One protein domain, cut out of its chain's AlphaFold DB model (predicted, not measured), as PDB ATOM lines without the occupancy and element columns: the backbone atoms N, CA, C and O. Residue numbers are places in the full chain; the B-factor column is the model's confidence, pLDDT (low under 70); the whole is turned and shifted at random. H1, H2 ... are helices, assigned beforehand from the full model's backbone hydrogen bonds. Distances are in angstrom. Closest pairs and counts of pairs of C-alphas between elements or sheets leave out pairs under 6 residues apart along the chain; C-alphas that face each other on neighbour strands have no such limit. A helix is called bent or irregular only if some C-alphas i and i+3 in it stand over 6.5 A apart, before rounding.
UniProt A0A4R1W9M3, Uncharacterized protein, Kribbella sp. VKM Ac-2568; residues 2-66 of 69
ATOM      1  N   LEU A   2     120.055  74.436 105.783       55.62
ATOM      2  CA  LEU A   2     121.331  74.993 106.293       55.62
ATOM      3  C   LEU A   2     121.144  76.309 107.072       55.62
ATOM      4  O   LEU A   2     121.674  76.455 108.167       55.62
ATOM      5  N   SER A   3     120.301  77.214 106.566       58.91
ATOM      6  CA  SER A   3     119.960  78.479 107.244       58.91
ATOM      7  C   SER A   3     119.047  78.319 108.465       58.91
ATOM      8  O   SER A   3     118.828  79.286 109.180       58.91
ATOM      9  N   GLU A   4     118.499  77.122 108.697       61.72
ATOM     10  CA  GLU A   4     117.526  76.870 109.774       61.72
ATOM     11  C   GLU A   4     118.076  75.992 110.896       61.72
ATOM     12  O   GLU A   4     117.653  76.121 112.038       61.72
ATOM     13  N   HIS A   5     119.019  75.100 110.586       62.72
ATOM     14  CA  HIS A   5     119.614  74.188 111.565       62.72
ATOM     15  C   HIS A   5     121.133  74.372 111.714       62.72
ATOM     16  O   HIS A   5     121.742  73.770 112.592       62.72
ATOM     17  N   GLY A   6     121.756  75.216 110.886       77.88
ATOM     18  CA  GLY A   6     123.202  75.405 110.862       77.88
ATOM     19  C   GLY A   6     123.941  74.313 110.082       77.88
ATOM     20  O   GLY A   6     123.388  73.265 109.726       77.88
ATOM     21  N   GLY A   7     125.219  74.577 109.791       78.50
ATOM     22  CA  GLY A   7     126.076  73.673 109.013       78.50
ATOM     23  C   GLY A   7     126.301  72.325 109.698       78.50
ATOM     24  O   GLY A   7     126.199  71.290 109.047       78.50
ATOM     25  N   LEU A   8     126.508  72.331 111.019       79.62
ATOM     26  CA  LEU A   8     126.798  71.123 111.793       79.62
ATOM     27  C   LEU A   8     125.607  70.158 111.855       79.62
ATOM     28  O   LEU A   8     125.761  68.974 111.579       79.62
ATOM     29  N   GLU A   9     124.406  70.650 112.165       81.88
ATOM     30  CA  GLU A   9     123.213  69.794 112.219       81.88
ATOM     31  C   GLU A   9     122.842  69.274 110.822       81.88
ATOM     32  O   GLU A   9     122.390  68.142 110.661       81.88
ATOM     33  N   THR A  10     123.076  70.080 109.782       83.56
ATOM     34  CA  THR A  10     122.893  69.629 108.398       83.56
ATOM     35  C   THR A  10     123.880  68.512 108.059       83.56
ATOM     36  O   THR A  10     123.465  67.499 107.498       83.56
ATOM     37  N   ALA A  11     125.152  68.645 108.451       83.00
ATOM     38  CA  ALA A  11     126.147  67.588 108.290       83.00
ATOM     39  C   ALA A  11     125.752  66.326 109.064       83.00
ATOM     40  O   ALA A  11     125.750  65.240 108.494       83.00
ATOM     41  N   ARG A  12     125.291  66.467 110.311       84.56
ATOM     42  CA  ARG A  12     124.807  65.346 111.124       84.56
ATOM     43  C   ARG A  12     123.657  64.595 110.468       84.56
ATOM     44  O   ARG A  12     123.672  63.369 110.429       84.56
ATOM     45  N   ARG A  13     122.684  65.313 109.906       83.38
ATOM     46  CA  ARG A  13     121.548  64.699 109.202       83.38
ATOM     47  C   ARG A  13     121.951  64.034 107.892       83.38
ATOM     48  O   ARG A  13     121.392  62.997 107.564       83.38
ATOM     49  N   LEU A  14     122.885  64.619 107.143       83.19
ATOM     50  CA  LEU A  14     123.340  64.058 105.868       83.19
ATOM     51  C   LEU A  14     124.203  62.811 106.080       83.19
ATOM     52  O   LEU A  14     123.907  61.769 105.505       83.19
ATOM     53  N   VAL A  15     125.212  62.904 106.947       83.62
ATOM     54  CA  VAL A  15     126.141  61.805 107.246       83.62
ATOM     55  C   VAL A  15     125.439  60.696 108.034       83.62
ATOM     56  O   VAL A  15     125.628  59.518 107.737       83.62
ATOM     57  N   GLY A  16     124.586  61.056 108.997       79.38
ATOM     58  CA  GLY A  16     123.850  60.108 109.840       79.38
ATOM     59  C   GLY A  16     122.609  59.487 109.190       79.38
ATOM     60  O   GLY A  16     122.024  58.566 109.755       79.38
ATOM     61  N   SER A  17     122.180  59.959 108.016       81.06
ATOM     62  CA  SER A  17     121.052  59.360 107.291       81.06
ATOM     63  C   SER A  17     121.478  58.065 106.609       81.06
ATOM     64  O   SER A  17     122.368  58.082 105.766       81.06
ATOM     65  N   SER A  18     120.798  56.947 106.874       71.81
ATOM     66  CA  SER A  18     121.106  55.650 106.244       71.81
ATOM     67  C   SER A  18     121.039  55.666 104.712       71.81
ATOM     68  O   SER A  18     121.676  54.840 104.069       71.81
ATOM     69  N   GLN A  19     120.285  56.593 104.113       75.56
ATOM     70  CA  GLN A  19     120.269  56.781 102.663       75.56
ATOM     71  C   GLN A  19     121.188  57.940 102.254       75.56
ATOM     72  O   GLN A  19     121.011  59.050 102.773       75.56
ATOM     73  N   PRO A  20     122.149  57.714 101.331       73.56
ATOM     74  CA  PRO A  20     122.939  58.789 100.747       73.56
ATOM     75  C   PRO A  20     122.029  59.774 100.013       73.56
ATOM     76  O   PRO A  20     121.068  59.389  99.346       73.56
ATOM     77  N   SER A  21     122.338  61.063 100.132       77.81
ATOM     78  CA  SER A  21     121.612  62.087  99.383       77.81
ATOM     79  C   SER A  21     121.886  61.969  97.880       77.81
ATOM     80  O   SER A  21     122.958  61.537  97.461       77.81
ATOM     81  N   GLU A  22     120.958  62.439  97.046       80.56
ATOM     82  CA  GLU A  22     121.133  62.469  95.584       80.56
ATOM     83  C   GLU A  22     122.423  63.198  95.155       80.56
ATOM     84  O   GLU A  22     123.111  62.797  94.211       80.56
ATOM     85  N   ARG A  23     122.804  64.244  95.902       79.38
ATOM     86  CA  ARG A  23     124.076  64.956  95.714       79.38
ATOM     87  C   ARG A  23     125.283  64.083  96.032       79.38
ATOM     88  O   ARG A  23     126.243  64.124  95.270       79.38
ATOM     89  N   PHE A  24     125.230  63.297  97.107       82.62
ATOM     90  CA  PHE A  24     126.293  62.351  97.445       82.62
ATOM     91  C   PHE A  24     126.488  61.343  96.311       82.62
ATOM     92  O   PHE A  24     127.594  61.204  95.800       82.62
ATOM     93  N   THR A  25     125.404  60.728  95.832       84.19
ATOM     94  CA  THR A  25     125.457  59.779  94.710       84.19
ATOM     95  C   THR A  25     126.015  60.431  93.444       84.19
ATOM     96  O   THR A  25     126.846  59.844  92.759       84.19
ATOM     97  N   THR A  26     125.623  61.674  93.152       86.12
ATOM     98  CA  THR A  26     126.146  62.426  91.999       86.12
ATOM     99  C   THR A  26     127.653  62.675  92.105       86.12
ATOM    100  O   THR A  26     128.359  62.571  91.105       86.12
ATOM    101  N   LEU A  27     128.156  63.010  93.296       85.81
ATOM    102  CA  LEU A  27     129.584  63.230  93.542       85.81
ATOM    103  C   LEU A  27     130.379  61.923  93.495       85.81
ATOM    104  O   LEU A  27     131.437  61.886  92.869       85.81
ATOM    105  N   TYR A  28     129.833  60.852  94.070       84.19
ATOM    106  CA  TYR A  28     130.394  59.506  93.999       84.19
ATOM    107  C   TYR A  28     130.545  59.031  92.549       84.19
ATOM    108  O   TYR A  28     131.638  58.658  92.134       84.19
ATOM    109  N   LEU A  29     129.485  59.141  91.738       85.19
ATOM    110  CA  LEU A  29     129.516  58.783  90.312       85.19
ATOM    111  C   LEU A  29     130.516  59.619  89.503       85.19
ATOM    112  O   LEU A  29     130.972  59.189  88.447       85.19
ATOM    113  N   LYS A  30     130.849  60.819  89.984       87.00
ATOM    114  CA  LYS A  30     131.847  61.700  89.377       87.00
ATOM    115  C   LYS A  30     133.245  61.546  89.981       87.00
ATOM    116  O   LYS A  30     134.115  62.334  89.629       87.00
ATOM    117  N   HIS A  31     133.467  60.578  90.875       80.62
ATOM    118  CA  HIS A  31     134.726  60.389  91.605       80.62
ATOM    119  C   HIS A  31     135.203  61.637  92.373       80.62
ATOM    120  O   HIS A  31     136.387  61.792  92.641       80.62
ATOM    121  N   HIS A  32     134.281  62.526  92.752       85.38
ATOM    122  CA  HIS A  32     134.560  63.739  93.524       85.38
ATOM    123  C   HIS A  32     134.062  63.587  94.958       85.38
ATOM    124  O   HIS A  32     133.306  64.417  95.470       85.38
ATOM    125  N   LEU A  33     134.468  62.495  95.603       81.69
ATOM    126  CA  LEU A  33     134.130  62.256  96.999       81.69
ATOM    127  C   LEU A  33     134.776  63.293  97.933       81.69
ATOM    128  O   LEU A  33     134.204  63.583  98.980       81.69
ATOM    129  N   ASP A  34     135.858  63.953  97.518       82.06
ATOM    130  CA  ASP A  34     136.483  65.074  98.237       82.06
ATOM    131  C   ASP A  34     135.551  66.287  98.430       82.06
ATOM    132  O   ASP A  34     135.749  67.106  99.321       82.06
ATOM    133  N   LEU A  35     134.499  66.412  97.612       82.88
ATOM    134  CA  LEU A  35     133.502  67.488  97.722       82.88
ATOM    135  C   LEU A  35     132.283  67.095  98.570       82.88
ATOM    136  O   LEU A  35     131.317  67.859  98.661       82.88
ATOM    137  N   THR A  36     132.280  65.890  99.141       87.19
ATOM    138  CA  THR A  36     131.179  65.420  99.988       87.19
ATOM    139  C   THR A  36     131.251  66.032 101.378       87.19
ATOM    140  O   THR A  36     132.302  66.457 101.854       87.19
ATOM    141  N   VAL A  37     130.103  66.066 102.054       85.50
ATOM    142  CA  VAL A  37     130.035  66.563 103.430       85.50
ATOM    143  C   VAL A  37     130.821  65.645 104.361       85.50
ATOM    144  O   VAL A  37     131.467  66.125 105.279       85.50
ATOM    145  N   GLU A  38     130.831  64.345 104.085       87.44
ATOM    146  CA  GLU A  38     131.640  63.348 104.769       87.44
ATOM    147  C   GLU A  38     133.130  63.701 104.706       87.44
ATOM    148  O   GLU A  38     133.798  63.676 105.736       87.44
ATOM    149  N   HIS A  39     133.641  64.084 103.530       88.31
ATOM    150  CA  HIS A  39     135.040  64.491 103.392       88.31
ATOM    151  C   HIS A  39     135.325  65.811 104.117       88.31
ATOM    152  O   HIS A  39     136.314  65.930 104.832       88.31
ATOM    153  N   LEU A  40     134.412  66.780 104.017       87.31
ATOM    154  CA  LEU A  40     134.536  68.044 104.742       87.31
ATOM    155  C   LEU A  40     134.538  67.845 106.260       87.31
ATOM    156  O   LEU A  40     135.257  68.546 106.949       87.31
ATOM    157  N   VAL A  41     133.760  66.900 106.794       87.88
ATOM    158  CA  VAL A  41     133.698  66.613 108.239       87.88
ATOM    159  C   VAL A  41     135.009  66.016 108.763       87.88
ATOM    160  O   VAL A  41     135.379  66.283 109.907       87.88
ATOM    161  N   ILE A  42     135.700  65.201 107.959       88.12
ATOM    162  CA  ILE A  42     136.987  64.600 108.349       88.12
ATOM    163  C   ILE A  42     138.175  65.540 108.108       88.12
ATOM    164  O   ILE A  42     139.235  65.318 108.695       88.12
ATOM    165  N   ASP A  43     138.002  66.563 107.269       88.88
ATOM    166  CA  ASP A  43     139.023  67.562 106.971       88.88
ATOM    167  C   ASP A  43     139.428  68.324 108.236       88.88
ATOM    168  O   ASP A  43     138.584  68.734 109.036       88.88
ATOM    169  N   GLU A  44     140.728  68.541 108.421       82.00
ATOM    170  CA  GLU A  44     141.285  69.138 109.640       82.00
ATOM    171  C   GLU A  44     140.725  70.545 109.925       82.00
ATOM    172  O   GLU A  44     140.574  70.939 111.085       82.00
ATOM    173  N   SER A  45     140.315  71.267 108.875       84.56
ATOM    174  CA  SER A  45     139.716  72.602 108.975       84.56
ATOM    175  C   SER A  45     138.356  72.594 109.682       84.56
ATOM    176  O   SER A  45     137.971  73.594 110.291       84.56
ATOM    177  N   PHE A  46     137.616  71.482 109.608       82.81
ATOM    178  CA  PHE A  46     136.261  71.355 110.156       82.81
ATOM    179  C   PHE A  46     136.124  70.256 111.209       82.81
ATOM    180  O   PHE A  46     135.162  70.286 111.980       82.81
ATOM    181  N   SER A  47     137.070  69.323 111.294       83.38
ATOM    182  CA  SER A  47     137.070  68.237 112.275       83.38
ATOM    183  C   SER A  47     137.013  68.780 113.708       83.38
ATOM    184  O   SER A  47     136.288  68.252 114.541       83.38
ATOM    185  N   SER A  48     137.659  69.921 113.972       85.31
ATOM    186  CA  SER A  48     137.602  70.628 115.263       85.31
ATOM    187  C   SER A  48     136.207  71.163 115.628       85.31
ATOM    188  O   SER A  48     135.931  71.429 116.796       85.31
ATOM    189  N   LEU A  49     135.327  71.350 114.640       84.00
ATOM    190  CA  LEU A  49     133.951  71.828 114.815       84.00
ATOM    191  C   LEU A  49     132.940  70.677 114.875       84.00
ATOM    192  O   LEU A  49     131.780  70.895 115.232       84.00
ATOM    193  N   CYS A  50     133.361  69.468 114.500       85.00
ATOM    194  CA  CYS A  50     132.508  68.297 114.418       85.00
ATOM    195  C   CYS A  50     132.721  67.383 115.630       85.00
ATOM    196  O   CYS A  50     133.850  67.181 116.075       85.00
ATOM    197  N   PRO A  51     131.653  66.789 116.181       86.81
ATOM    198  CA  PRO A  51     131.808  65.809 117.239       86.81
ATOM    199  C   PRO A  51     132.467  64.542 116.682       86.81
ATOM    200  O   PRO A  51     132.238  64.160 115.533       86.81
ATOM    201  N   VAL A  52     133.259  63.869 117.517       87.19
ATOM    202  CA  VAL A  52     134.056  62.691 117.122       87.19
ATOM    203  C   VAL A  52     133.186  61.591 116.504       87.19
ATOM    204  O   VAL A  52     133.544  61.048 115.466       87.19
ATOM    205  N   GLU A  53     131.991  61.352 117.052       88.38
ATOM    206  CA  GLU A  53     131.008  60.391 116.516       88.38
ATOM    207  C   GLU A  53     130.661  60.636 115.034       88.38
ATOM    208  O   GLU A  53     130.475  59.699 114.253       88.38
ATOM    209  N   LEU A  54     130.593  61.908 114.628       85.94
ATOM    210  CA  LEU A  54     130.225  62.305 113.277       85.94
ATOM    211  C   LEU A  54     131.394  62.074 112.319       85.94
ATOM    212  O   LEU A  54     131.187  61.613 111.200       85.94
ATOM    213  N   ILE A  55     132.612  62.346 112.788       88.44
ATOM    214  CA  ILE A  55     133.859  62.105 112.056       88.44
ATOM    215  C   ILE A  55     134.046  60.608 111.818       88.44
ATOM    216  O   ILE A  55     134.360  60.196 110.703       88.44
ATOM    217  N   GLU A  56     133.817  59.778 112.835       89.75
ATOM    218  CA  GLU A  56     133.920  58.324 112.703       89.75
ATOM    219  C   GLU A  56     132.877  57.767 111.731       89.75
ATOM    220  O   GLU A  56     133.227  56.988 110.846       89.75
ATOM    221  N   THR A  57     131.628  58.236 111.817       88.88
ATOM    222  CA  THR A  57     130.562  57.842 110.880       88.88
ATOM    223  C   THR A  57     130.891  58.259 109.441       88.88
ATOM    224  O   THR A  57     130.704  57.481 108.506       88.88
ATOM    225  N   ALA A  58     131.412  59.475 109.245       88.56
ATOM    226  CA  ALA A  58     131.832  59.959 107.933       88.56
ATOM    227  C   ALA A  58     132.982  59.119 107.355       88.56
ATOM    228  O   ALA A  58     132.935  58.741 106.184       88.56
ATOM    229  N   ARG A  59     133.984  58.779 108.179       88.38
ATOM    230  CA  ARG A  59     135.094  57.907 107.771       88.38
ATOM    231  C   ARG A  59     134.618  56.523 107.361       88.38
ATOM    232  O   ARG A  59     135.083  56.005 106.349       88.38
ATOM    233  N   ASP A  60     133.719  55.930 108.140       88.75
ATOM    234  CA  ASP A  60     133.197  54.596 107.858       88.75
ATOM    235  C   ASP A  60     132.440  54.563 106.527       88.75
ATOM    236  O   ASP A  60     132.735  53.728 105.674       88.75
ATOM    237  N   ARG A  61     131.581  55.561 106.274       86.12
ATOM    238  CA  ARG A  61     130.909  55.712 104.974       86.12
ATOM    239  C   ARG A  61     131.898  55.859 103.831       86.12
ATOM    240  O   ARG A  61     131.792  55.139 102.849       86.12
ATOM    241  N   LEU A  62     132.853  56.784 103.929       86.25
ATOM    242  CA  LEU A  62     133.830  56.991 102.855       86.25
ATOM    243  C   LEU A  62     134.605  55.704 102.546       86.25
ATOM    244  O   LEU A  62     134.833  55.403 101.376       86.25
ATOM    245  N   ARG A  63     134.916  54.908 103.575       87.12
ATOM    246  CA  ARG A  63     135.540  53.592 103.426       87.12
ATOM    247  C   ARG A  63     134.621  52.568 102.753       87.12
ATOM    248  O   ARG A  63     135.102  51.841 101.888       87.12
ATOM    249  N   ASP A  64     133.334  52.530 103.098       85.88
ATOM    250  CA  ASP A  64     132.328  51.657 102.463       85.88
ATOM    251  C   ASP A  64     132.205  51.930 100.952       85.88
ATOM    252  O   ASP A  64     132.129  51.010 100.139       85.88
ATOM    253  N   TYR A  65     132.326  53.201 100.556       82.94
ATOM    254  CA  TYR A  65     132.357  53.626  99.151       82.94
ATOM    255  C   TYR A  65     133.748  53.520  98.488       82.94
ATOM    256  O   TYR A  65     133.919  53.954  97.348       82.94
ATOM    257  N   GLY A  66     134.740  52.924  99.158       81.69
ATOM    258  CA  GLY A  66     136.054  52.613  98.584       81.69
ATOM    259  C   GLY A  66     137.093  53.735  98.656       81.69
ATOM    260  O   GLY A  66     138.133  53.639  98.004       81.69
TER     261      GLY A  66
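Overview. This is residues 2 to 66 of the 69 residues of an uncharacterized protein of Kribbella sp. VKM Ac-2568 (UniProt A0A4R1W9M3). The longest helix by residues, H1, meets H5 and the short H3 with its later residues, 11 to 16, and these three helices cross one another in a small core. H3 lies nearest the middle, tiny H4 turns off its far end, and H2 lies off to another side, touching no helix. The printed part has 65 residues, with five named helices, H1 to H5 in order, and no named strand: class all helix. It is compact, with a radius of gyration of the C-alphas of 11.1 A and spans of 27 by 23 by 20 A.

Along the chain. Find C-alpha 2 at (121.331, 74.993, 106.293); from there H1 runs through residues 2 to 16, 15.5 A. It is irregular: C-alphas 4 and 7 are 9.2 A apart. H5, residues 52 to 64, covers 18.4 A and ends at (132.328, 51.657, 102.463). Look for H3 at residues 37 to 42, 8.7 A, starting at (130.035, 66.563, 103.430). H2 is residues 22 to 29, 10.6 A, and H4 residues 44 to 47, 5.1 A.

Arrangement. Start at Val 15: its C-alpha is 6.0 A from that of Ala 58, the closest pair where H1 touches H5, the same way at a steep tilt of 55 degrees. H1 also touches H3, the hub, with residues 11 to 15 alone, about perpendicular at 77 degrees; the closest C-alphas, Val 15 and Glu 38, are 6.2 A apart. H3 touches H5, opposite ways at a steep tilt of 63 degrees, with C-alphas 38 and 58 closest at 4.6 A. H3 and H4 only just touch, only at the corner, with 3 pairs of C-alphas within 8 A; the closest, Val 41 and Ser 47, are 5.5 A apart. H2 is apart from H5, and only just apart from H3, closest 8.2 A. Each O i to N i+4 pair is within hydrogen-bond range in H2, H3 and H5, and 8 of 11 in H1; H4 is too short for one.

Size, cuts and confidence. The C-alphas farthest apart, Glu 4 and Gly 66, are 32.5 A apart. The printed part has no cut and no long link. Mean pLDDT of the printed part is 82.5; residues 2 to 5 are under 70.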